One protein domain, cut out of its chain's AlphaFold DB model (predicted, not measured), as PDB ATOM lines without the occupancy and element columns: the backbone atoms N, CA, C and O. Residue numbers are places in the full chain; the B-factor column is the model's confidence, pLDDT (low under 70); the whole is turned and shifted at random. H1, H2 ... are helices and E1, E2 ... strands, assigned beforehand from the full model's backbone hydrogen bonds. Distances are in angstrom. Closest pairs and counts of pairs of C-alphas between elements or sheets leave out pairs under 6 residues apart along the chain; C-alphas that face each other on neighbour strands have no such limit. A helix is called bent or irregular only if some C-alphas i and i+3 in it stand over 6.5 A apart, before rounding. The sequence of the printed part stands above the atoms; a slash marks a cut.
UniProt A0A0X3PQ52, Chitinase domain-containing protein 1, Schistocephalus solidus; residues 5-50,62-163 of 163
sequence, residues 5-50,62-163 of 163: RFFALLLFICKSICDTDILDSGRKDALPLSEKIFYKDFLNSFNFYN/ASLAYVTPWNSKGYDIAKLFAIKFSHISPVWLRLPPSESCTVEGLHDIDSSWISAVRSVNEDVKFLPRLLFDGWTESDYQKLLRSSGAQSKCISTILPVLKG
ATOM      1  N   ARG A   5     -21.025  71.181 -30.962       50.66
ATOM      2  CA  ARG A   5     -21.158  70.142 -29.931       50.66
ATOM      3  C   ARG A   5     -20.173  68.977 -30.095       50.66
ATOM      4  O   ARG A   5     -19.802  68.369 -29.097       50.66
ATOM      5  N   PHE A   6     -19.712  68.686 -31.314       53.06
ATOM      6  CA  PHE A   6     -18.770  67.588 -31.574       53.06
ATOM      7  C   PHE A   6     -17.339  67.935 -31.136       53.06
ATOM      8  O   PHE A   6     -16.622  67.088 -30.607       53.06
ATOM      9  N   PHE A   7     -16.947  69.205 -31.278       53.72
ATOM     10  CA  PHE A   7     -15.640  69.697 -30.834       53.72
ATOM     11  C   PHE A   7     -15.525  69.736 -29.303       53.72
ATOM     12  O   PHE A   7     -14.484  69.391 -28.749       53.72
ATOM     13  N   ALA A   8     -16.614  70.091 -28.613       54.44
ATOM     14  CA  ALA A   8     -16.657  70.097 -27.152       54.44
ATOM     15  C   ALA A   8     -16.506  68.686 -26.554       54.44
ATOM     16  O   ALA A   8     -15.817  68.524 -25.549       54.44
ATOM     17  N   LEU A   9     -17.091  67.664 -27.193       52.62
ATOM     18  CA  LEU A   9     -16.978  66.272 -26.749       52.62
ATOM     19  C   LEU A   9     -15.555  65.723 -26.951       52.62
ATOM     20  O   LEU A   9     -15.023  65.056 -26.068       52.62
ATOM     21  N   LEU A  10     -14.907  66.066 -28.070       51.44
ATOM     22  CA  LEU A  10     -13.531  65.648 -28.359       51.44
ATOM     23  C   LEU A  10     -12.516  66.294 -27.395       51.44
ATOM     24  O   LEU A  10     -11.596  65.627 -26.927       51.44
ATOM     25  N   LEU A  11     -12.726  67.565 -27.034       50.00
ATOM     26  CA  LEU A  11     -11.920  68.261 -26.026       50.00
ATOM     27  C   LEU A  11     -12.134  67.694 -24.615       50.00
ATOM     28  O   LEU A  11     -11.174  67.607 -23.851       50.00
ATOM     29  N   PHE A  12     -13.351  67.259 -24.274       48.97
ATOM     30  CA  PHE A  12     -13.634  66.601 -22.992       48.97
ATOM     31  C   PHE A  12     -12.945  65.237 -22.873       48.97
ATOM     32  O   PHE A  12     -12.377  64.923 -21.829       48.97
ATOM     33  N   ILE A  13     -12.940  64.450 -23.953       50.81
ATOM     34  CA  ILE A  13     -12.261  63.149 -23.990       50.81
ATOM     35  C   ILE A  13     -10.739  63.340 -23.899       50.81
ATOM     36  O   ILE A  13     -10.078  62.634 -23.145       50.81
ATOM     37  N   CYS A  14     -10.182  64.343 -24.586       47.34
ATOM     38  CA  CYS A  14      -8.746  64.633 -24.539       47.34
ATOM     39  C   CYS A  14      -8.287  65.119 -23.148       47.34
ATOM     40  O   CYS A  14      -7.229  64.721 -22.668       47.34
ATOM     41  N   LYS A  15      -9.118  65.913 -22.456       43.75
ATOM     42  CA  LYS A  15      -8.837  66.384 -21.091       43.75
ATOM     43  C   LYS A  15      -8.929  65.259 -20.054       43.75
ATOM     44  O   LYS A  15      -8.056  65.151 -19.202       43.75
ATOM     45  N   SER A  16      -9.906  64.362 -20.206       44.69
ATOM     46  CA  SER A  16     -10.069  63.183 -19.340       44.69
ATOM     47  C   SER A  16      -8.897  62.194 -19.448       44.69
ATOM     48  O   SER A  16      -8.483  61.609 -18.451       44.69
ATOM     49  N   ILE A  17      -8.305  62.045 -20.640       44.28
ATOM     50  CA  ILE A  17      -7.122  61.192 -20.840       44.28
ATOM     51  C   ILE A  17      -5.874  61.838 -20.208       44.28
ATOM     52  O   ILE A  17      -5.103  61.148 -19.548       44.28
ATOM     53  N   CYS A  18      -5.710  63.160 -20.320       42.41
ATOM     54  CA  CYS A  18      -4.527  63.870 -19.816       42.41
ATOM     55  C   CYS A  18      -4.499  64.019 -18.276       42.41
ATOM     56  O   CYS A  18      -3.429  63.995 -17.672       42.41
ATOM     57  N   ASP A  19      -5.657  64.096 -17.612       40.06
ATOM     58  CA  ASP A  19      -5.721  64.237 -16.146       40.06
ATOM     59  C   ASP A  19      -5.337  62.946 -15.387       40.06
ATOM     60  O   ASP A  19      -4.927  62.999 -14.223       40.06
ATOM     61  N   THR A  20      -5.387  61.779 -16.040       43.81
ATOM     62  CA  THR A  20      -4.972  60.504 -15.422       43.81
ATOM     63  C   THR A  20      -3.451  60.337 -15.316       43.81
ATOM     64  O   THR A  20      -2.963  59.598 -14.454       43.81
ATOM     65  N   ASP A  21      -2.673  61.090 -16.100       42.69
ATOM     66  CA  ASP A  21      -1.208  61.048 -16.061       42.69
ATOM     67  C   ASP A  21      -0.616  61.696 -14.799       42.69
ATOM     68  O   ASP A  21       0.470  61.316 -14.347       42.69
ATOM     69  N   ILE A  22      -1.339  62.612 -14.160       43.84
ATOM     70  CA  ILE A  22      -0.797  63.470 -13.098       43.84
ATOM     71  C   ILE A  22      -0.798  62.777 -11.721       43.84
ATOM     72  O   ILE A  22       0.040  63.077 -10.865       43.84
ATOM     73  N   LEU A  23      -1.673  61.792 -11.501       43.44
ATOM     74  CA  LEU A  23      -1.998  61.292 -10.157       43.44
ATOM     75  C   LEU A  23      -0.959  60.347  -9.521       43.44
ATOM     76  O   LEU A  23      -0.989  60.156  -8.306       43.44
ATOM     77  N   ASP A  24       0.003  59.821 -10.285       44.94
ATOM     78  CA  ASP A  24       1.119  59.024  -9.731       44.94
ATOM     79  C   ASP A  24       2.384  59.846  -9.443       44.94
ATOM     80  O   ASP A  24       3.312  59.345  -8.816       44.94
ATOM     81  N   SER A  25       2.431  61.110  -9.884       47.38
ATOM     82  CA  SER A  25       3.603  61.986  -9.710       47.38
ATOM     83  C   SER A  25       3.653  62.699  -8.354       47.38
ATOM     84  O   SER A  25       4.648  63.337  -8.042       47.38
ATOM     85  N   GLY A  26       2.601  62.591  -7.533       44.47
ATOM     86  CA  GLY A  26       2.586  63.103  -6.162       44.47
ATOM     87  C   GLY A  26       2.899  64.606  -6.000       44.47
ATOM     88  O   GLY A  26       3.881  64.959  -5.368       44.47
ATOM     89  N   ARG A  27       1.941  65.457  -6.413       46.78
ATOM     90  CA  ARG A  27       1.632  66.847  -5.965       46.78
ATOM     91  C   ARG A  27       2.303  68.062  -6.663       46.78
ATOM     92  O   ARG A  27       3.511  68.228  -6.649       46.78
ATOM     93  N   LYS A  28       1.392  68.947  -7.127       40.81
ATOM     94  CA  LYS A  28       1.370  70.385  -7.533       40.81
ATOM     95  C   LYS A  28       2.530  71.028  -8.303       40.81
ATOM     96  O   LYS A  28       2.231  71.840  -9.172       40.81
ATOM     97  N   ASP A  29       3.767  70.611  -8.090       45.91
ATOM     98  CA  ASP A  29       4.949  71.236  -8.697       45.91
ATOM     99  C   ASP A  29       5.819  70.159  -9.356       45.91
ATOM    100  O   ASP A  29       7.047  70.192  -9.278       45.91
ATOM    101  N   ALA A  30       5.166  69.146  -9.943       52.97
ATOM    102  CA  ALA A  30       5.824  68.060 -10.648       52.97
ATOM    103  C   ALA A  30       6.866  68.662 -11.588       52.97
ATOM    104  O   ALA A  30       6.503  69.409 -12.498       52.97
ATOM    105  N   LEU A  31       8.144  68.342 -11.376       54.38
ATOM    106  CA  LEU A  31       9.108  68.483 -12.450       54.38
ATOM    107  C   LEU A  31       8.540  67.628 -13.580       54.38
ATOM    108  O   LEU A  31       8.427  66.407 -13.405       54.38
ATOM    109  N   PRO A  32       8.084  68.239 -14.687       58.56
ATOM    110  CA  PRO A  32       7.637  67.452 -15.814       58.56
ATOM    111  C   PRO A  32       8.802  66.546 -16.203       58.56
ATOM    112  O   PRO A  32       9.963  66.894 -15.963       58.56
ATOM    113  N   LEU A  33       8.504  65.391 -16.800       62.44
ATOM    114  CA  LEU A  33       9.508  64.692 -17.596       62.44
ATOM    115  C   LEU A  33      10.095  65.739 -18.550       62.44
ATOM    116  O   LEU A  33       9.439  66.189 -19.485       62.44
ATOM    117  N   SER A  34      11.277  66.225 -18.195       71.44
ATOM    118  CA  SER A  34      11.903  67.414 -18.748       71.44
ATOM    119  C   SER A  34      13.192  66.946 -19.374       71.44
ATOM    120  O   SER A  34      13.968  66.223 -18.750       71.44
ATOM    121  N   GLU A  35      13.440  67.390 -20.599       76.88
ATOM    122  CA  GLU A  35      14.711  67.134 -21.273       76.88
ATOM    123  C   GLU A  35      15.891  67.716 -20.480       76.88
ATOM    124  O   GLU A  35      17.002  67.193 -20.521       76.88
ATOM    125  N   LYS A  36      15.648  68.785 -19.708       82.94
ATOM    126  CA  LYS A  36      16.636  69.391 -18.815       82.94
ATOM    127  C   LYS A  36      16.520  68.766 -17.429       82.94
ATOM    128  O   LYS A  36      15.578  69.070 -16.696       82.94
ATOM    129  N   ILE A  37      17.491  67.926 -17.081       82.00
ATOM    130  CA  ILE A  37      17.593  67.260 -15.779       82.00
ATOM    131  C   ILE A  37      18.712  67.922 -14.970       82.00
ATOM    132  O   ILE A  37      19.876  67.889 -15.372       82.00
ATOM    133  N   PHE A  38      18.379  68.492 -13.810       87.50
ATOM    134  CA  PHE A  38      19.373  68.980 -12.854       87.50
ATOM    135  C   PHE A  38      19.655  67.920 -11.788       87.50
ATOM    136  O   PHE A  38      18.743  67.336 -11.206       87.50
ATOM    137  N   TYR A  39      20.934  67.692 -11.481       88.25
ATOM    138  CA  TYR A  39      21.326  66.650 -10.524       88.25
ATOM    139  C   TYR A  39      20.732  66.877  -9.123       88.25
ATOM    140  O   TYR A  39      20.360  65.916  -8.458       88.25
ATOM    141  N   LYS A  40      20.606  68.138  -8.679       88.31
ATOM    142  CA  LYS A  40      20.008  68.484  -7.378       88.31
ATOM    143  C   LYS A  40      18.560  68.017  -7.296       88.31
ATOM    144  O   LYS A  40      18.168  67.422  -6.300       88.31
ATOM    145  N   ASP A  41      17.806  68.227  -8.365       85.25
ATOM    146  CA  ASP A  41      16.404  67.838  -8.445       85.25
ATOM    147  C   ASP A  41      16.255  66.319  -8.376       85.25
ATOM    148  O   ASP A  41      15.439  65.811  -7.607       85.25
ATOM    149  N   PHE A  42      17.106  65.582  -9.096       85.19
ATOM    150  CA  PHE A  42      17.150  64.125  -9.008       85.19
ATOM    151  C   PHE A  42      17.481  63.658  -7.585       85.19
ATOM    152  O   PHE A  42      16.740  62.865  -7.012       85.19
ATOM    153  N   LEU A  43      18.551  64.180  -6.974       89.62
ATOM    154  CA  LEU A  43      18.960  63.781  -5.622       89.62
ATOM    155  C   LEU A  43      17.895  64.098  -4.562       89.62
ATOM    156  O   LEU A  43      17.771  63.361  -3.585       89.62
ATOM    157  N   ASN A  44      17.099  65.145  -4.772       87.31
ATOM    158  CA  ASN A  44      16.006  65.513  -3.878       87.31
ATOM    159  C   ASN A  44      14.729  64.680  -4.097       87.31
ATOM    160  O   ASN A  44      13.880  64.641  -3.207       87.31
ATOM    161  N   SER A  45      14.571  64.014  -5.249       82.88
ATOM    162  CA  SER A  45      13.314  63.352  -5.644       82.88
ATOM    163  C   SER A  45      13.422  61.856  -5.969       82.88
ATOM    164  O   SER A  45      12.392  61.196  -6.064       82.88
ATOM    165  N   PHE A  46      14.621  61.269  -6.084       85.44
ATOM    166  CA  PHE A  46      14.813  59.905  -6.619       85.44
ATOM    167  C   PHE A  46      14.071  58.789  -5.863       85.44
ATOM    168  O   PHE A  46      13.810  57.730  -6.428       85.44
ATOM    169  N   ASN A  47      13.771  58.990  -4.578       85.44
ATOM    170  CA  ASN A  47      13.077  58.012  -3.733       85.44
ATOM    171  C   ASN A  47      11.617  58.405  -3.453       85.44
ATOM    172  O   ASN A  47      10.966  57.823  -2.583       85.44
ATOM    173  N   PHE A  48      11.116  59.436  -4.132       85.88
ATOM    174  CA  PHE A  48       9.762  59.921  -3.951       85.88
ATOM    175  C   PHE A  48       8.765  59.061  -4.733       85.88
ATOM    176  O   PHE A  48       8.923  58.814  -5.926       85.88
ATOM    177  N   TYR A  49       7.711  58.628  -4.047       85.88
ATOM    178  CA  TYR A  49       6.526  58.006  -4.628       85.88
ATOM    179  C   TYR A  49       5.341  58.214  -3.678       85.88
ATOM    180  O   TYR A  49       5.521  58.449  -2.476       85.88
ATOM    181  N   ASN A  50       4.114  58.114  -4.192       84.62
ATOM    182  CA  ASN A  50       2.925  58.218  -3.355       84.62
ATOM    183  C   ASN A  50       2.747  56.945  -2.508       84.62
ATOM    184  O   ASN A  50       2.272  55.920  -2.982       84.62
ATOM    185  N   ALA A  62       3.236  44.657 -22.113       94.38
ATOM    186  CA  ALA A  62       3.773  43.841 -21.025       94.38
ATOM    187  C   ALA A  62       4.961  44.529 -20.315       94.38
ATOM    188  O   ALA A  62       5.795  45.162 -20.952       94.38
ATOM    189  N   SER A  63       5.028  44.396 -18.987       95.00
ATOM    190  CA  SER A  63       6.130  44.885 -18.150       95.00
ATOM    191  C   SER A  63       6.728  43.698 -17.406       95.00
ATOM    192  O   SER A  63       6.008  42.974 -16.718       95.00
ATOM    193  N   LEU A  64       8.033  43.495 -17.584       96.44
ATOM    194  CA  LEU A  64       8.799  42.411 -16.981       96.44
ATOM    195  C   LEU A  64       9.789  42.993 -15.970       96.44
ATOM    196  O   LEU A  64      10.605  43.837 -16.337       96.44
ATOM    197  N   ALA A  65       9.740  42.529 -14.724       97.12
ATOM    198  CA  ALA A  65      10.727  42.878 -13.703       97.12
ATOM    199  C   ALA A  65      11.695  41.720 -13.459       97.12
ATOM    200  O   ALA A  65      11.258  40.620 -13.133       97.12
ATOM    201  N   TYR A  66      12.999  41.971 -13.553       97.94
ATOM    202  CA  TYR A  66      14.009  41.037 -13.054       97.94
ATOM    203  C   TYR A  66      14.238  41.265 -11.560       97.94
ATOM    204  O   TYR A  66      14.413  42.404 -11.129       97.94
ATOM    205  N   VAL A  67      14.260  40.184 -10.780       98.00
ATOM    206  CA  VAL A  67      14.504  40.233  -9.331       98.00
ATOM    207  C   VAL A  67      15.668  39.314  -8.997       98.00
ATOM    208  O   VAL A  67      15.661  38.143  -9.362       98.00
ATOM    209  N   THR A  68      16.687  39.848  -8.330       95.25
ATOM    210  CA  THR A  68      17.969  39.158  -8.131       95.25
ATOM    211  C   THR A  68      18.280  38.970  -6.644       95.25
ATOM    212  O   THR A  68      18.175  39.954  -5.908       95.25
ATOM    213  N   PRO A  69      18.750  37.789  -6.199       92.56
ATOM    214  CA  PRO A  69      19.074  37.526  -4.789       92.56
ATOM    215  C   PRO A  69      20.101  38.491  -4.178       92.56
ATOM    216  O   PRO A  69      19.953  38.922  -3.040       92.56
ATOM    217  N   TRP A  70      21.112  38.903  -4.951       92.94
ATOM    218  CA  TRP A  70      22.175  39.812  -4.492       92.94
ATOM    219  C   TRP A  70      21.742  41.282  -4.366       92.94
ATOM    220  O   TRP A  70      22.529  42.121  -3.935       92.94
ATOM    221  N   ASN A  71      20.504  41.614  -4.741       95.31
ATOM    222  CA  ASN A  71      19.921  42.937  -4.536       95.31
ATOM    223  C   ASN A  71      18.551  42.785  -3.869       95.31
ATOM    224  O   ASN A  71      17.507  42.849  -4.523       95.31
ATOM    225  N   SER A  72      18.571  42.576  -2.550       94.00
ATOM    226  CA  SER A  72      17.382  42.297  -1.735       94.00
ATOM    227  C   SER A  72      16.290  43.361  -1.870       94.00
ATOM    228  O   SER A  72      15.108  43.024  -1.880       94.00
ATOM    229  N   LYS A  73      16.659  44.632  -2.097       96.19
ATOM    230  CA  LYS A  73      15.703  45.725  -2.346       96.19
ATOM    231  C   LYS A  73      14.777  45.433  -3.533       96.19
ATOM    232  O   LYS A  73      13.641  45.901  -3.550       96.19
ATOM    233  N   GLY A  74      15.220  44.637  -4.509       97.25
ATOM    234  CA  GLY A  74      14.392  44.201  -5.633       97.25
ATOM    235  C   GLY A  74      13.140  43.429  -5.202       97.25
ATOM    236  O   GLY A  74      12.080  43.625  -5.789       97.25
ATOM    237  N   TYR A  75      13.227  42.624  -4.139       97.94
ATOM    238  CA  TYR A  75      12.089  41.866  -3.609       97.94
ATOM    239  C   TYR A  75      11.033  42.795  -3.009       97.94
ATOM    240  O   TYR A  75       9.835  42.591  -3.222       97.94
ATOM    241  N   ASP A  76      11.466  43.832  -2.291       96.88
ATOM    242  CA  ASP A  76      10.572  44.824  -1.690       96.88
ATOM    243  C   ASP A  76       9.905  45.705  -2.743       96.88
ATOM    244  O   ASP A  76       8.698  45.927  -2.682       96.88
ATOM    245  N   ILE A  77      10.663  46.140  -3.753       96.25
ATOM    246  CA  ILE A  77      10.139  46.916  -4.883       96.25
ATOM    247  C   ILE A  77       9.131  46.094  -5.695       96.25
ATOM    248  O   ILE A  77       8.076  46.615  -6.056       96.25
ATOM    249  N   ALA A  78       9.409  44.811  -5.941       97.38
ATOM    250  CA  ALA A  78       8.495  43.925  -6.658       97.38
ATOM    251  C   ALA A  78       7.170  43.712  -5.908       97.38
ATOM    252  O   ALA A  78       6.120  43.730  -6.542       97.38
ATOM    253  N   LYS A  79       7.206  43.578  -4.572       96.56
ATOM    254  CA  LYS A  79       5.997  43.521  -3.728       96.56
ATOM    255  C   LYS A  79       5.227  44.841  -3.768       96.56
ATOM    256  O   LYS A  79       4.038  44.857  -4.065       96.56
ATOM    257  N   LEU A  80       5.911  45.953  -3.496       95.56
ATOM    258  CA  LEU A  80       5.296  47.276  -3.374       95.56
ATOM    259  C   LEU A  80       4.621  47.734  -4.674       95.56
ATOM    260  O   LEU A  80       3.540  48.316  -4.644       95.56
ATOM    261  N   PHE A  81       5.256  47.473  -5.815       95.88
ATOM    262  CA  PHE A  81       4.787  47.914  -7.126       95.88
ATOM    263  C   PHE A  81       4.230  46.767  -7.978       95.88
ATOM    264  O   PHE A  81       4.178  46.896  -9.200       95.88
ATOM    265  N   ALA A  82       3.785  45.663  -7.367       96.19
ATOM    266  CA  ALA A  82       3.306  44.475  -8.084       96.19
ATOM    267  C   ALA A  82       2.213  44.796  -9.122       96.19
ATOM    268  O   ALA A  82       2.233  44.259 -10.228       96.19
ATOM    269  N   ILE A  83       1.323  45.749  -8.817       94.69
ATOM    270  CA  ILE A  83       0.247  46.214  -9.714       94.69
ATOM    271  C   ILE A  83       0.756  46.865 -11.017       94.69
ATOM    272  O   ILE A  83       0.002  47.077 -11.967       94.69
ATOM    273  N   LYS A  84       2.048  47.208 -11.082       94.31
ATOM    274  CA  LYS A  84       2.699  47.789 -12.264       94.31
ATOM    275  C   LYS A  84       3.366  46.737 -13.160       94.31
ATOM    276  O   LYS A  84       3.761  47.062 -14.285       94.31
ATOM    277  N   PHE A  85       3.486  45.486 -12.709       95.88
ATOM    278  CA  PHE A  85       4.150  44.404 -13.437       95.88
ATOM    279  C   PHE A  85       3.144  43.411 -14.006       95.88
ATOM    280  O   PHE A  85       2.229  42.986 -13.312       95.88
ATOM    281  N   SER A  86       3.319  43.014 -15.271       96.12
ATOM    282  CA  SER A  86       2.590  41.853 -15.802       96.12
ATOM    283  C   SER A  86       3.366  40.555 -15.615       96.12
ATOM    284  O   SER A  86       2.765  39.492 -15.490       96.12
ATOM    285  N   HIS A  87       4.697  40.637 -15.577       97.31
ATOM    286  CA  HIS A  87       5.573  39.497 -15.364       97.31
ATOM    287  C   HIS A  87       6.695  39.849 -14.390       97.31
ATOM    288  O   HIS A  87       7.228  40.961 -14.403       97.31
ATOM    289  N   ILE A  88       7.107  38.871 -13.592       97.81
ATOM    290  CA  ILE A  88       8.274  38.959 -12.717       97.81
ATOM    291  C   ILE A  88       9.161  37.749 -12.993       97.81
ATOM    292  O   ILE A  88       8.711  36.608 -12.924       97.81
ATOM    293  N   SER A  89      10.426  38.000 -13.321       97.31
ATOM    294  CA  SER A  89      11.445  36.984 -13.556       97.31
ATOM    295  C   SER A  89      12.457  36.977 -12.413       97.31
ATOM    296  O   SER A  89      13.423  37.750 -12.428       97.31
ATOM    297  N   PRO A  90      12.242  36.137 -11.388       97.12
ATOM    298  CA  PRO A  90      13.253  35.931 -10.372       97.12
ATOM    299  C   PRO A  90      14.465  35.192 -10.951       97.12
ATOM    300  O   PRO A  90      14.345  34.298 -11.794       97.12
ATOM    301  N   VAL A  91      15.649  35.582 -10.496       96.94
ATOM    302  CA  VAL A  91      16.935  35.087 -10.982       96.94
ATOM    303  C   VAL A  91      17.508  34.076  -9.992       96.94
ATOM    304  O   VAL A  91      18.436  34.379  -9.252       96.94
ATOM    305  N   TRP A  92      16.926  32.879  -9.990       95.88
ATOM    306  CA  TRP A  92      17.306  31.781  -9.089       95.88
ATOM    307  C   TRP A  92      17.928  30.608  -9.834       95.88
ATOM    308  O   TRP A  92      18.922  30.038  -9.400       95.88
ATOM    309  N   LEU A  93      17.343  30.251 -10.977       96.25
ATOM    310  CA  LEU A  93      17.561  28.942 -11.564       96.25
ATOM    311  C   LEU A  93      18.736  28.945 -12.534       96.25
ATOM    312  O   LEU A  93      18.860  29.804 -13.417       96.25
ATOM    313  N   ARG A  94      19.558  27.908 -12.422       95.81
ATOM    314  CA  ARG A  94      20.608  27.613 -13.393       95.81
ATOM    315  C   ARG A  94      20.662  26.129 -13.720       95.81
ATOM    316  O   ARG A  94      20.256  25.287 -12.926       95.81
ATOM    317  N   LEU A  95      21.123  25.835 -14.922       95.50
ATOM    318  CA  LEU A  95      21.242  24.511 -15.502       95.50
ATOM    319  C   LEU A  95      22.705  24.344 -15.928       95.50
ATOM    320  O   LEU A  95      23.060  24.829 -17.003       95.50
ATOM    321  N   PRO A  96      23.578  23.740 -15.107       95.06
ATOM    322  CA  PRO A  96      24.931  23.391 -15.536       95.06
ATOM    323  C   PRO A  96      24.913  22.279 -16.603       95.06
ATOM    324  O   PRO A  96      23.925  21.538 -16.697       95.06
ATOM    325  N   PRO A  97      25.979  22.126 -17.411       92.38
ATOM    326  CA  PRO A  97      26.094  21.006 -18.336       92.38
ATOM    327  C   PRO A  97      26.159  19.701 -17.537       92.38
ATOM    328  O   PRO A  97      27.067  19.472 -16.741       92.38
ATOM    329  N   SER A  98      25.153  18.849 -17.716       86.31
ATOM    330  CA  SER A  98      25.052  17.569 -17.022       86.31
ATOM    331  C   SER A  98      24.230  16.582 -17.839       86.31
ATOM    332  O   SER A  98      23.156  16.924 -18.335       86.31
ATOM    333  N   GLU A  99      24.694  15.334 -17.899       77.62
ATOM    334  CA  GLU A  99      23.976  14.213 -18.523       77.62
ATOM    335  C   GLU A  99      22.607  13.958 -17.863       77.62
ATOM    336  O   GLU A  99      21.682  13.447 -18.495       77.62
ATOM    337  N   SER A 100      22.443  14.331 -16.587       83.06
ATOM    338  CA  SER A 100      21.187  14.152 -15.852       83.06
ATOM    339  C   SER A 100      20.213  15.327 -15.977       83.06
ATOM    340  O   SER A 100      19.090  15.213 -15.479       83.06
ATOM    341  N   CYS A 101      20.602  16.429 -16.635       90.50
ATOM    342  CA  CYS A 101      19.822  17.668 -16.725       90.50
ATOM    343  C   CYS A 101      19.306  18.145 -15.352       90.50
ATOM    344  O   CYS A 101      18.102  18.114 -15.094       90.50
ATOM    345  N   THR A 102      20.207  18.555 -14.456       92.25
ATOM    346  CA  THR A 102      19.853  18.980 -13.088       92.25
ATOM    347  C   THR A 102      19.652  20.491 -13.010       92.25
ATOM    348  O   THR A 102      20.513  21.242 -13.455       92.25
ATOM    349  N   VAL A 103      18.538  20.936 -12.420       95.00
ATOM    350  CA  VAL A 103      18.275  22.357 -12.139       95.00
ATOM    351  C   VAL A 103      18.793  22.704 -10.744       95.00
ATOM    352  O   VAL A 103      18.410  22.076  -9.759       95.00
ATOM    353  N   GLU A 104      19.640  23.721 -10.662       95.19
ATOM    354  CA  GLU A 104      20.205  24.255  -9.422       95.19
ATOM    355  C   GLU A 104      19.554  25.600  -9.052       95.19
ATOM    356  O   GLU A 104      18.896  26.235  -9.880       95.19
ATOM    357  N   GLY A 105      19.730  26.035  -7.798       94.06
ATOM    358  CA  GLY A 105      19.136  27.279  -7.275       94.06
ATOM    359  C   GLY A 105      17.704  27.136  -6.744       94.06
ATOM    360  O   GLY A 105      17.042  28.124  -6.457       94.06
ATOM    361  N   LEU A 106      17.213  25.902  -6.577       93.75
ATOM    362  CA  LEU A 106      15.867  25.632  -6.045       93.75
ATOM    363  C   LEU A 106      15.665  26.131  -4.606       93.75
ATOM    364  O   LEU A 106      14.540  26.422  -4.212       93.75
ATOM    365  N   HIS A 107      16.741  26.232  -3.823       92.62
ATOM    366  CA  HIS A 107      16.692  26.724  -2.444       92.62
ATOM    367  C   HIS A 107      16.434  28.234  -2.348       92.62
ATOM    368  O   HIS A 107      16.011  28.696  -1.294       92.62
ATOM    369  N   ASP A 108      16.650  28.985  -3.431       93.06
ATOM    370  CA  ASP A 108      16.392  30.428  -3.488       93.06
ATOM    371  C   ASP A 108      14.922  30.756  -3.819       93.06
ATOM    372  O   ASP A 108      14.530  31.925  -3.834       93.06
ATOM    373  N   ILE A 109      14.095  29.737  -4.094       93.69
ATOM    374  CA  ILE A 109      12.665  29.910  -4.362       93.69
ATOM    375  C   ILE A 109      11.952  30.304  -3.065       93.69
ATOM    376  O   ILE A 109      11.730  29.481  -2.178       93.69
ATOM    377  N   ASP A 110      11.525  31.563  -2.988       94.69
ATOM    378  CA  ASP A 110      10.759  32.093  -1.859       94.69
ATOM    379  C   ASP A 110       9.255  32.100  -2.176       94.69
ATOM    380  O   ASP A 110       8.711  33.039  -2.771       94.69
ATOM    381  N   SER A 111       8.562  31.031  -1.773       94.12
ATOM    382  CA  SER A 111       7.109  30.889  -1.944       94.12
ATOM    383  C   SER A 111       6.306  31.908  -1.130       94.12
ATOM    384  O   SER A 111       5.210  32.307  -1.541       94.12
ATOM    385  N   SER A 112       6.854  32.379  -0.004       96.56
ATOM    386  CA  SER A 112       6.232  33.411   0.828       96.56
ATOM    387  C   SER A 112       6.234  34.751   0.092       96.56
ATOM    388  O   SER A 112       5.211  35.433   0.021       96.56
ATOM    389  N   TRP A 113       7.354  35.084  -0.551       97.50
ATOM    390  CA  TRP A 113       7.501  36.289  -1.351       97.50
ATOM    391  C   TRP A 113       6.611  36.250  -2.592       97.50
ATOM    392  O   TRP A 113       5.915  37.227  -2.858       97.50
ATOM    393  N   ILE A 114       6.558  35.119  -3.304       96.88
ATOM    394  CA  ILE A 114       5.636  34.935  -4.438       96.88
ATOM    395  C   ILE A 114       4.191  35.205  -3.997       96.88
ATOM    396  O   ILE A 114       3.469  35.956  -4.654       96.88
ATOM    397  N   SER A 115       3.784  34.646  -2.854       97.38
ATOM    398  CA  SER A 115       2.440  34.835  -2.297       97.38
ATOM    399  C   SER A 115       2.171  36.295  -1.914       97.38
ATOM    400  O   SER A 115       1.099  36.820  -2.205       97.38
ATOM    401  N   ALA A 116       3.154  36.980  -1.323       98.06
ATOM    402  CA  ALA A 116       3.052  38.390  -0.946       98.06
ATOM    403  C   ALA A 116       2.975  39.339  -2.153       98.06
ATOM    404  O   ALA A 116       2.383  40.409  -2.066       98.06
ATOM    405  N   VAL A 117       3.576  38.972  -3.284       97.88
ATOM    406  CA  VAL A 117       3.429  39.724  -4.535       97.88
ATOM    407  C   VAL A 117       2.043  39.474  -5.143       97.88
ATOM    408  O   VAL A 117       1.372  40.424  -5.550       97.88
ATOM    409  N   ARG A 118       1.583  38.213  -5.172       97.19
ATOM    410  CA  ARG A 118       0.262  37.845  -5.710       97.19
ATOM    411  C   ARG A 118      -0.904  38.413  -4.902       97.19
ATOM    412  O   ARG A 118      -1.952  38.667  -5.476       97.19
ATOM    413  N   SER A 119      -0.728  38.668  -3.604       97.38
ATOM    414  CA  SER A 119      -1.761  39.334  -2.796       97.38
ATOM    415  C   SER A 119      -1.999  40.796  -3.193       97.38
ATOM    416  O   SER A 119      -3.055  41.343  -2.888       97.38
ATOM    417  N   VAL A 120      -1.037  41.427  -3.878       95.81
ATOM    418  CA  VAL A 120      -1.162  42.789  -4.424       95.81
ATOM    419  C   VAL A 120      -1.617  42.763  -5.886       95.81
ATOM    420  O   VAL A 120      -2.360  43.645  -6.312       95.81
ATOM    421  N   ASN A 121      -1.167  41.779  -6.666       95.88
ATOM    422  CA  ASN A 121      -1.562  41.590  -8.059       95.88
ATOM    423  C   ASN A 121      -1.689  40.093  -8.372       95.88
ATOM    424  O   ASN A 121      -0.683  39.431  -8.630       95.88
ATOM    425  N   GLU A 122      -2.914  39.570  -8.359       96.25
ATOM    426  CA  GLU A 122      -3.181  38.143  -8.586       96.25
ATOM    427  C   GLU A 122      -2.852  37.684 -10.016       96.25
ATOM    428  O   GLU A 122      -2.453  36.536 -10.220       96.25
ATOM    429  N   ASP A 123      -2.925  38.599 -10.987       94.94
ATOM    430  CA  ASP A 123      -2.707  38.328 -12.412       94.94
ATOM    431  C   ASP A 123      -1.222  38.298 -12.813       94.94
ATOM    432  O   ASP A 123      -0.878  37.999 -13.965       94.94
ATOM    433  N   VAL A 124      -0.308  38.634 -11.895       96.00
ATOM    434  CA  VAL A 124       1.123  38.695 -12.200       96.00
ATOM    435  C   VAL A 124       1.697  37.305 -12.482       96.00
ATOM    436  O   VAL A 124       1.576  36.359 -11.699       96.00
ATOM    437  N   LYS A 125       2.397  37.180 -13.611       95.94
ATOM    438  CA  LYS A 125       3.009  35.917 -14.029       95.94
ATOM    439  C   LYS A 125       4.447  35.820 -13.545       95.94
ATOM    440  O   LYS A 125       5.280  36.670 -13.859       95.94
ATOM    441  N   PHE A 126       4.762  34.743 -12.838       95.94
ATOM    442  CA  PHE A 126       6.138  34.424 -12.474       95.94
ATOM    443  C   PHE A 126       6.800  33.636 -13.599       95.94
ATOM    444  O   PHE A 126       6.293  32.602 -14.020       95.94
ATOM    445  N   LEU A 127       7.926  34.146 -14.094       95.19
ATOM    446  CA  LEU A 127       8.729  33.542 -15.154       95.19
ATOM    447  C   LEU A 127      10.191  33.427 -14.694       95.19
ATOM    448  O   LEU A 127      11.023  34.231 -15.129       95.19
ATOM    449  N   PRO A 128      10.529  32.488 -13.786       95.44
ATOM    450  CA  PRO A 128      11.896  32.331 -13.300       95.44
ATOM    451  C   PRO A 128      12.889  32.204 -14.455       95.44
ATOM    452  O   PRO A 128      12.688  31.429 -15.392       95.44
ATOM    453  N   ARG A 129      13.967  32.987 -14.405       95.75
ATOM    454  CA  ARG A 129      15.030  32.912 -15.407       95.75
ATOM    455  C   ARG A 129      15.778  31.597 -15.217       95.75
ATOM    456  O   ARG A 129      16.311  31.369 -14.136       95.75
ATOM    457  N   LEU A 130      15.868  30.788 -16.271       95.38
ATOM    458  CA  LEU A 130      16.726  29.605 -16.318       95.38
ATOM    459  C   LEU A 130      17.999  29.930 -17.102       95.38
ATOM    460  O   LEU A 130      17.943  30.189 -18.304       95.38
ATOM    461  N   LEU A 131      19.144  29.940 -16.424       95.88
ATOM    462  CA  LEU A 131      20.444  30.180 -17.050       95.88
ATOM    463  C   LEU A 131      21.136  28.862 -17.406       95.88
ATOM    464  O   LEU A 131      21.371  28.048 -16.524       95.88
ATOM    465  N   PHE A 132      21.533  28.689 -18.664       95.31
ATOM    466  CA  PHE A 132      22.470  27.637 -19.063       95.31
ATOM    467  C   PHE A 132      23.874  28.088 -18.652       95.31
ATOM    468  O   PHE A 132      24.440  28.989 -19.268       95.31
ATOM    469  N   ASP A 133      24.382  27.538 -17.552       94.69
ATOM    470  CA  ASP A 133      25.567  28.043 -16.854       94.69
ATOM    471  C   ASP A 133      26.789  27.165 -17.142       94.69
ATOM    472  O   ASP A 133      26.742  25.960 -16.925       94.69
ATOM    473  N   GLY A 134      27.866  27.744 -17.673       95.38
ATOM    474  CA  GLY A 134      29.095  27.005 -17.995       95.38
ATOM    475  C   GLY A 134      29.015  26.062 -19.206       95.38
ATOM    476  O   GLY A 134      29.862  25.186 -19.343       95.38
ATOM    477  N   TRP A 135      28.020  26.217 -20.083       96.12
ATOM    478  CA  TRP A 135      27.861  25.366 -21.267       96.12
ATOM    479  C   TRP A 135      28.897  25.668 -22.352       96.12
ATOM    480  O   TRP A 135      29.133  26.825 -22.702       96.12
ATOM    481  N   THR A 136      29.455  24.613 -22.946       96.56
ATOM    482  CA  THR A 136      30.277  24.688 -24.161       96.56
ATOM    483  C   THR A 136      29.435  24.447 -25.414       96.56
ATOM    484  O   THR A 136      28.319  23.927 -25.349       96.56
ATOM    485  N   GLU A 137      29.988  24.750 -26.593       95.75
ATOM    486  CA  GLU A 137      29.359  24.390 -27.874       95.75
ATOM    487  C   GLU A 137      29.025  22.890 -27.942       95.75
ATOM    488  O   GLU A 137      27.945  22.507 -28.392       95.75
ATOM    489  N   SER A 138      29.926  22.036 -27.442       94.69
ATOM    490  CA  SER A 138      29.735  20.585 -27.462       94.69
ATOM    491  C   SER A 138      28.539  20.143 -26.616       94.69
ATOM    492  O   SER A 138      27.809  19.240 -27.024       94.69
ATOM    493  N   ASP A 139      28.285  20.812 -25.489       94.50
ATOM    494  CA  ASP A 139      27.162  20.502 -24.601       94.50
ATOM    495  C   ASP A 139      25.835  20.865 -25.264       94.50
ATOM    496  O   ASP A 139      24.898  20.061 -25.281       94.50
ATOM    497  N   TYR A 140      25.780  22.031 -25.920       94.69
ATOM    498  CA  TYR A 140      24.625  22.408 -26.732       94.69
ATOM    499  C   TYR A 140      24.396  21.414 -27.868       94.69
ATOM    500  O   TYR A 140      23.267  20.968 -28.062       94.69
ATOM    501  N   GLN A 141      25.441  21.007 -28.596       94.62
ATOM    502  CA  GLN A 141      25.293  20.023 -29.670       94.62
ATOM    503  C   GLN A 141      24.779  18.673 -29.150       94.62
ATOM    504  O   GLN A 141      23.893  18.088 -29.774       94.62
ATOM    505  N   LYS A 142      25.292  18.186 -28.011       92.06
ATOM    506  CA  LYS A 142      24.831  16.938 -27.381       92.06
ATOM    507  C   LYS A 142      23.357  17.015 -26.985       92.06
ATOM    508  O   LYS A 142      22.592  16.120 -27.345       92.06
ATOM    509  N   LEU A 143      22.941  18.093 -26.311       93.19
ATOM    510  CA  LEU A 143      21.544  18.286 -25.914       93.19
ATOM    511  C   LEU A 143      20.631  18.416 -27.141       93.19
ATOM    512  O   LEU A 143      19.615  17.736 -27.236       93.19
ATOM    513  N   LEU A 144      20.984  19.278 -28.095       93.06
ATOM    514  CA  LEU A 144      20.119  19.617 -29.226       93.06
ATOM    515  C   LEU A 144      19.996  18.487 -30.257       93.06
ATOM    516  O   LEU A 144      19.002  18.444 -30.976       93.06
ATOM    517  N   ARG A 145      20.955  17.555 -30.325       95.12
ATOM    518  CA  ARG A 145      20.894  16.402 -31.243       95.12
ATOM    519  C   ARG A 145      20.231  15.159 -30.645       95.12
ATOM    520  O   ARG A 145      19.907  14.244 -31.396       95.12
ATOM    521  N   SER A 146      20.020  15.105 -29.330       93.88
ATOM    522  CA  SER A 146      19.460  13.934 -28.650       93.88
ATOM    523  C   SER A 146      18.041  14.202 -28.154       93.88
ATOM    524  O   SER A 146      17.836  14.882 -27.149       93.88
ATOM    525  N   SER A 147      17.040  13.612 -28.815       94.56
ATOM    526  CA  SER A 147      15.634  13.697 -28.381       94.56
ATOM    527  C   SER A 147      15.416  13.124 -26.973       94.56
ATOM    528  O   SER A 147      14.578  13.628 -26.219       94.56
ATOM    529  N   GLY A 148      16.203  12.113 -26.586       93.31
ATOM    530  CA  GLY A 148      16.216  11.563 -25.231       93.31
ATOM    531  C   GLY A 148      16.712  12.579 -24.201       93.31
ATOM    532  O   GLY A 148      16.049  12.788 -23.183       93.31
ATOM    533  N   ALA A 149      17.820  13.270 -24.491       91.38
ATOM    534  CA  ALA A 149      18.356  14.315 -23.616       91.38
ATOM    535  C   ALA A 149      17.399  15.512 -23.509       91.38
ATOM    536  O   ALA A 149      17.141  15.998 -22.410       91.38
ATOM    537  N   GLN A 150      16.795  15.939 -24.626       94.19
ATOM    538  CA  GLN A 150      15.772  16.991 -24.636       94.19
ATOM    539  C   GLN A 150      14.581  16.620 -23.756       94.19
ATOM    540  O   GLN A 150      14.197  17.391 -22.879       94.19
ATOM    541  N   SER A 151      14.024  15.423 -23.954       94.62
ATOM    542  CA  SER A 151      12.870  14.946 -23.187       94.62
ATOM    543  C   SER A 151      13.193  14.867 -21.698       94.62
ATOM    544  O   SER A 151      12.386  15.284 -20.866       94.62
ATOM    545  N   LYS A 152      14.404  14.410 -21.353       93.19
ATOM    546  CA  LYS A 152      14.880  14.368 -19.971       93.19
ATOM    547  C   LYS A 152      14.970  15.770 -19.370       93.19
ATOM    548  O   LYS A 152      14.351  16.013 -18.336       93.19
ATOM    549  N   CYS A 153      15.647  16.700 -20.037       93.75
ATOM    550  CA  CYS A 153      15.763  18.093 -19.602       93.75
ATOM    551  C   CYS A 153      14.392  18.763 -19.431       93.75
ATOM    552  O   CYS A 153      14.128  19.367 -18.393       93.75
ATOM    553  N   ILE A 154      13.487  18.606 -20.401       93.62
ATOM    554  CA  ILE A 154      12.120  19.137 -20.330       93.62
ATOM    555  C   ILE A 154      11.378  18.550 -19.124       93.62
ATOM    556  O   ILE A 154      10.740  19.297 -18.382       93.62
ATOM    557  N   SER A 155      11.494  17.239 -18.882       93.62
ATOM    558  CA  SER A 155      10.850  16.585 -17.735       93.62
ATOM    559  C   SER A 155      11.361  17.091 -16.382       93.62
ATOM    560  O   SER A 155      10.577  17.158 -15.438       93.62
ATOM    561  N   THR A 156      12.631  17.503 -16.291       92.81
ATOM    562  CA  THR A 156      13.196  18.094 -15.068       92.81
ATOM    563  C   THR A 156      12.817  19.568 -14.905       92.81
ATOM    564  O   THR A 156      12.539  20.015 -13.797       92.81
ATOM    565  N   ILE A 157      12.792  20.341 -15.995       93.44
ATOM    566  CA  ILE A 157      12.568  21.794 -15.957       93.44
ATOM    567  C   ILE A 157      11.085  22.138 -15.752       93.44
ATOM    568  O   ILE A 157      10.761  23.048 -14.989       93.44
ATOM    569  N   LEU A 158      10.167  21.424 -16.415       92.62
ATOM    570  CA  LEU A 158       8.739  21.766 -16.405       92.62
ATOM    571  C   LEU A 158       8.105  21.830 -15.003       92.62
ATOM    572  O   LEU A 158       7.346  22.770 -14.771       92.62
ATOM    573  N   PRO A 159       8.371  20.893 -14.071       90.50
ATOM    574  CA  PRO A 159       7.818  20.967 -12.719       90.50
ATOM    575  C   PRO A 159       8.280  22.209 -11.953       90.50
ATOM    576  O   PRO A 159       7.488  22.804 -11.235       90.50
ATOM    577  N   VAL A 160       9.533  22.634 -12.152       88.06
ATOM    578  CA  VAL A 160      10.107  23.813 -11.486       88.06
ATOM    579  C   VAL A 160       9.476  25.108 -12.006       88.06
ATOM    580  O   VAL A 160       9.270  26.042 -11.243       88.06
ATOM    581  N   LEU A 161       9.141  25.169 -13.301       83.94
ATOM    582  CA  LEU A 161       8.552  26.363 -13.922       83.94
ATOM    583  C   LEU A 161       7.028  26.478 -13.759       83.94
ATOM    584  O   LEU A 161       6.482  27.554 -13.982       83.94
ATOM    585  N   LYS A 162       6.334  25.381 -13.433       75.88
ATOM    586  CA  LYS A 162       4.875  25.360 -13.207       75.88
ATOM    587  C   LYS A 162       4.476  25.590 -11.743       75.88
ATOM    588  O   LYS A 162       3.277  25.681 -11.481       75.88
ATOM    589  N   GLY A 163       5.452  25.616 -10.831       57.16
ATOM    590  CA  GLY A 163       5.267  25.855  -9.394       57.16
ATOM    591  C   GLY A 163       4.910  27.293  -9.041       57.16
ATOM    592  O   GLY A 163       5.268  28.216  -9.807       57.16
TER     593      GLY A 163
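This is residues 5 to 50 and 62 to 163 of the 163 residues of the protein "Chitinase domain-containing protein 1" of Schistocephalus solidus (UniProt A0A0X3PQ52). A narrow body of two small strand pairs, set one after the other along its length, has helices at its sides and far end, and a lone helix, H1, sticks out far from it. H3 packs on E1 of the first pair, with H4 next to H3; beyond the second pair, E3 and E4, helices H5 and H6 make a corner; H2 sits with long loops on the other side of a cut. The printed part has 148 residues, with six named helices and four named strands in the order H1 H2 E1 H3 E2 E3 H4 E4 H5 H6; each sheet, E1 = E2 and E3 = E4, is parallel, and the class is mostly helix. The whole is extended, with a radius of gyration of the C-alphas of 22.7 A and spans of 69 by 43 by 32 A.

H1, residues 5 to 19, and H2, residues 39 to 45, are apart, and each touches no helix. E1, residues 64 to 67, H3, residues 73 to 80, and E2, residues 87 to 90, form a strand-helix-strand unit, two parallel neighbour strands with a helix between them in the chain, and its crossover is right-handed. E1 and E2 run at 21 degrees, with N 89 and O 65 2.8 A apart, within hydrogen-bond range. The closest C-alphas of E1 and H3, those of Val 67 and Gly 74, are 5.4 A apart. E2 runs on into E3, residues 93 to 95, at 65 degrees. H4, residues 111 to 118, touches H3 at a steep tilt of 47 degrees, the same way; their closest C-alphas, Lys 79 and Val 117, are 4.7 A apart. E3, H4 and E4, residues 130 to 132, form a second such unit; E3 and E4 run at 29 degrees, and N 95 and O 131 are 2.7 A apart, within hydrogen-bond range. H5, residues 137 to 145, and H6, residues 147 to 161, touch only at the corner, about perpendicular at 83 degrees, H6 with residues 149 to 150 alone; their closest C-alphas, Leu 143 and Ala 149, are 5.6 A apart. E3 and H6 are near each other, with 5 pairs of C-alphas within 10 A. H6 is irregular, but only just: C-alphas 156 and 159 are 6.53 A apart. Every O i to N i+4 pair is within hydrogen-bond range in H1, H2, H3, H4 and H5, and 9 of 11 are in H6.

H1 begins at C-alpha 5 (-21.158, 70.142, -29.931) and is 21.5 A long. E1 begins at C-alpha 64 (8.799, 42.411, -16.981). H6, 20.5 A long, ends at C-alpha 161 (8.552, 26.363, -13.922).

The C-alphas of Arg 5 and Glu 99, the two farthest apart, are 72.8 A apart. Residues 51 to 61 are not printed, and C-alphas 50 and 62 are 22.8 A apart across the cut. The links H1 to H2, E3 to H4 and H4 to E4 are long. Mean pLDDT of the printed part is 84.0; residues 5 to 33 and 163 are under 70.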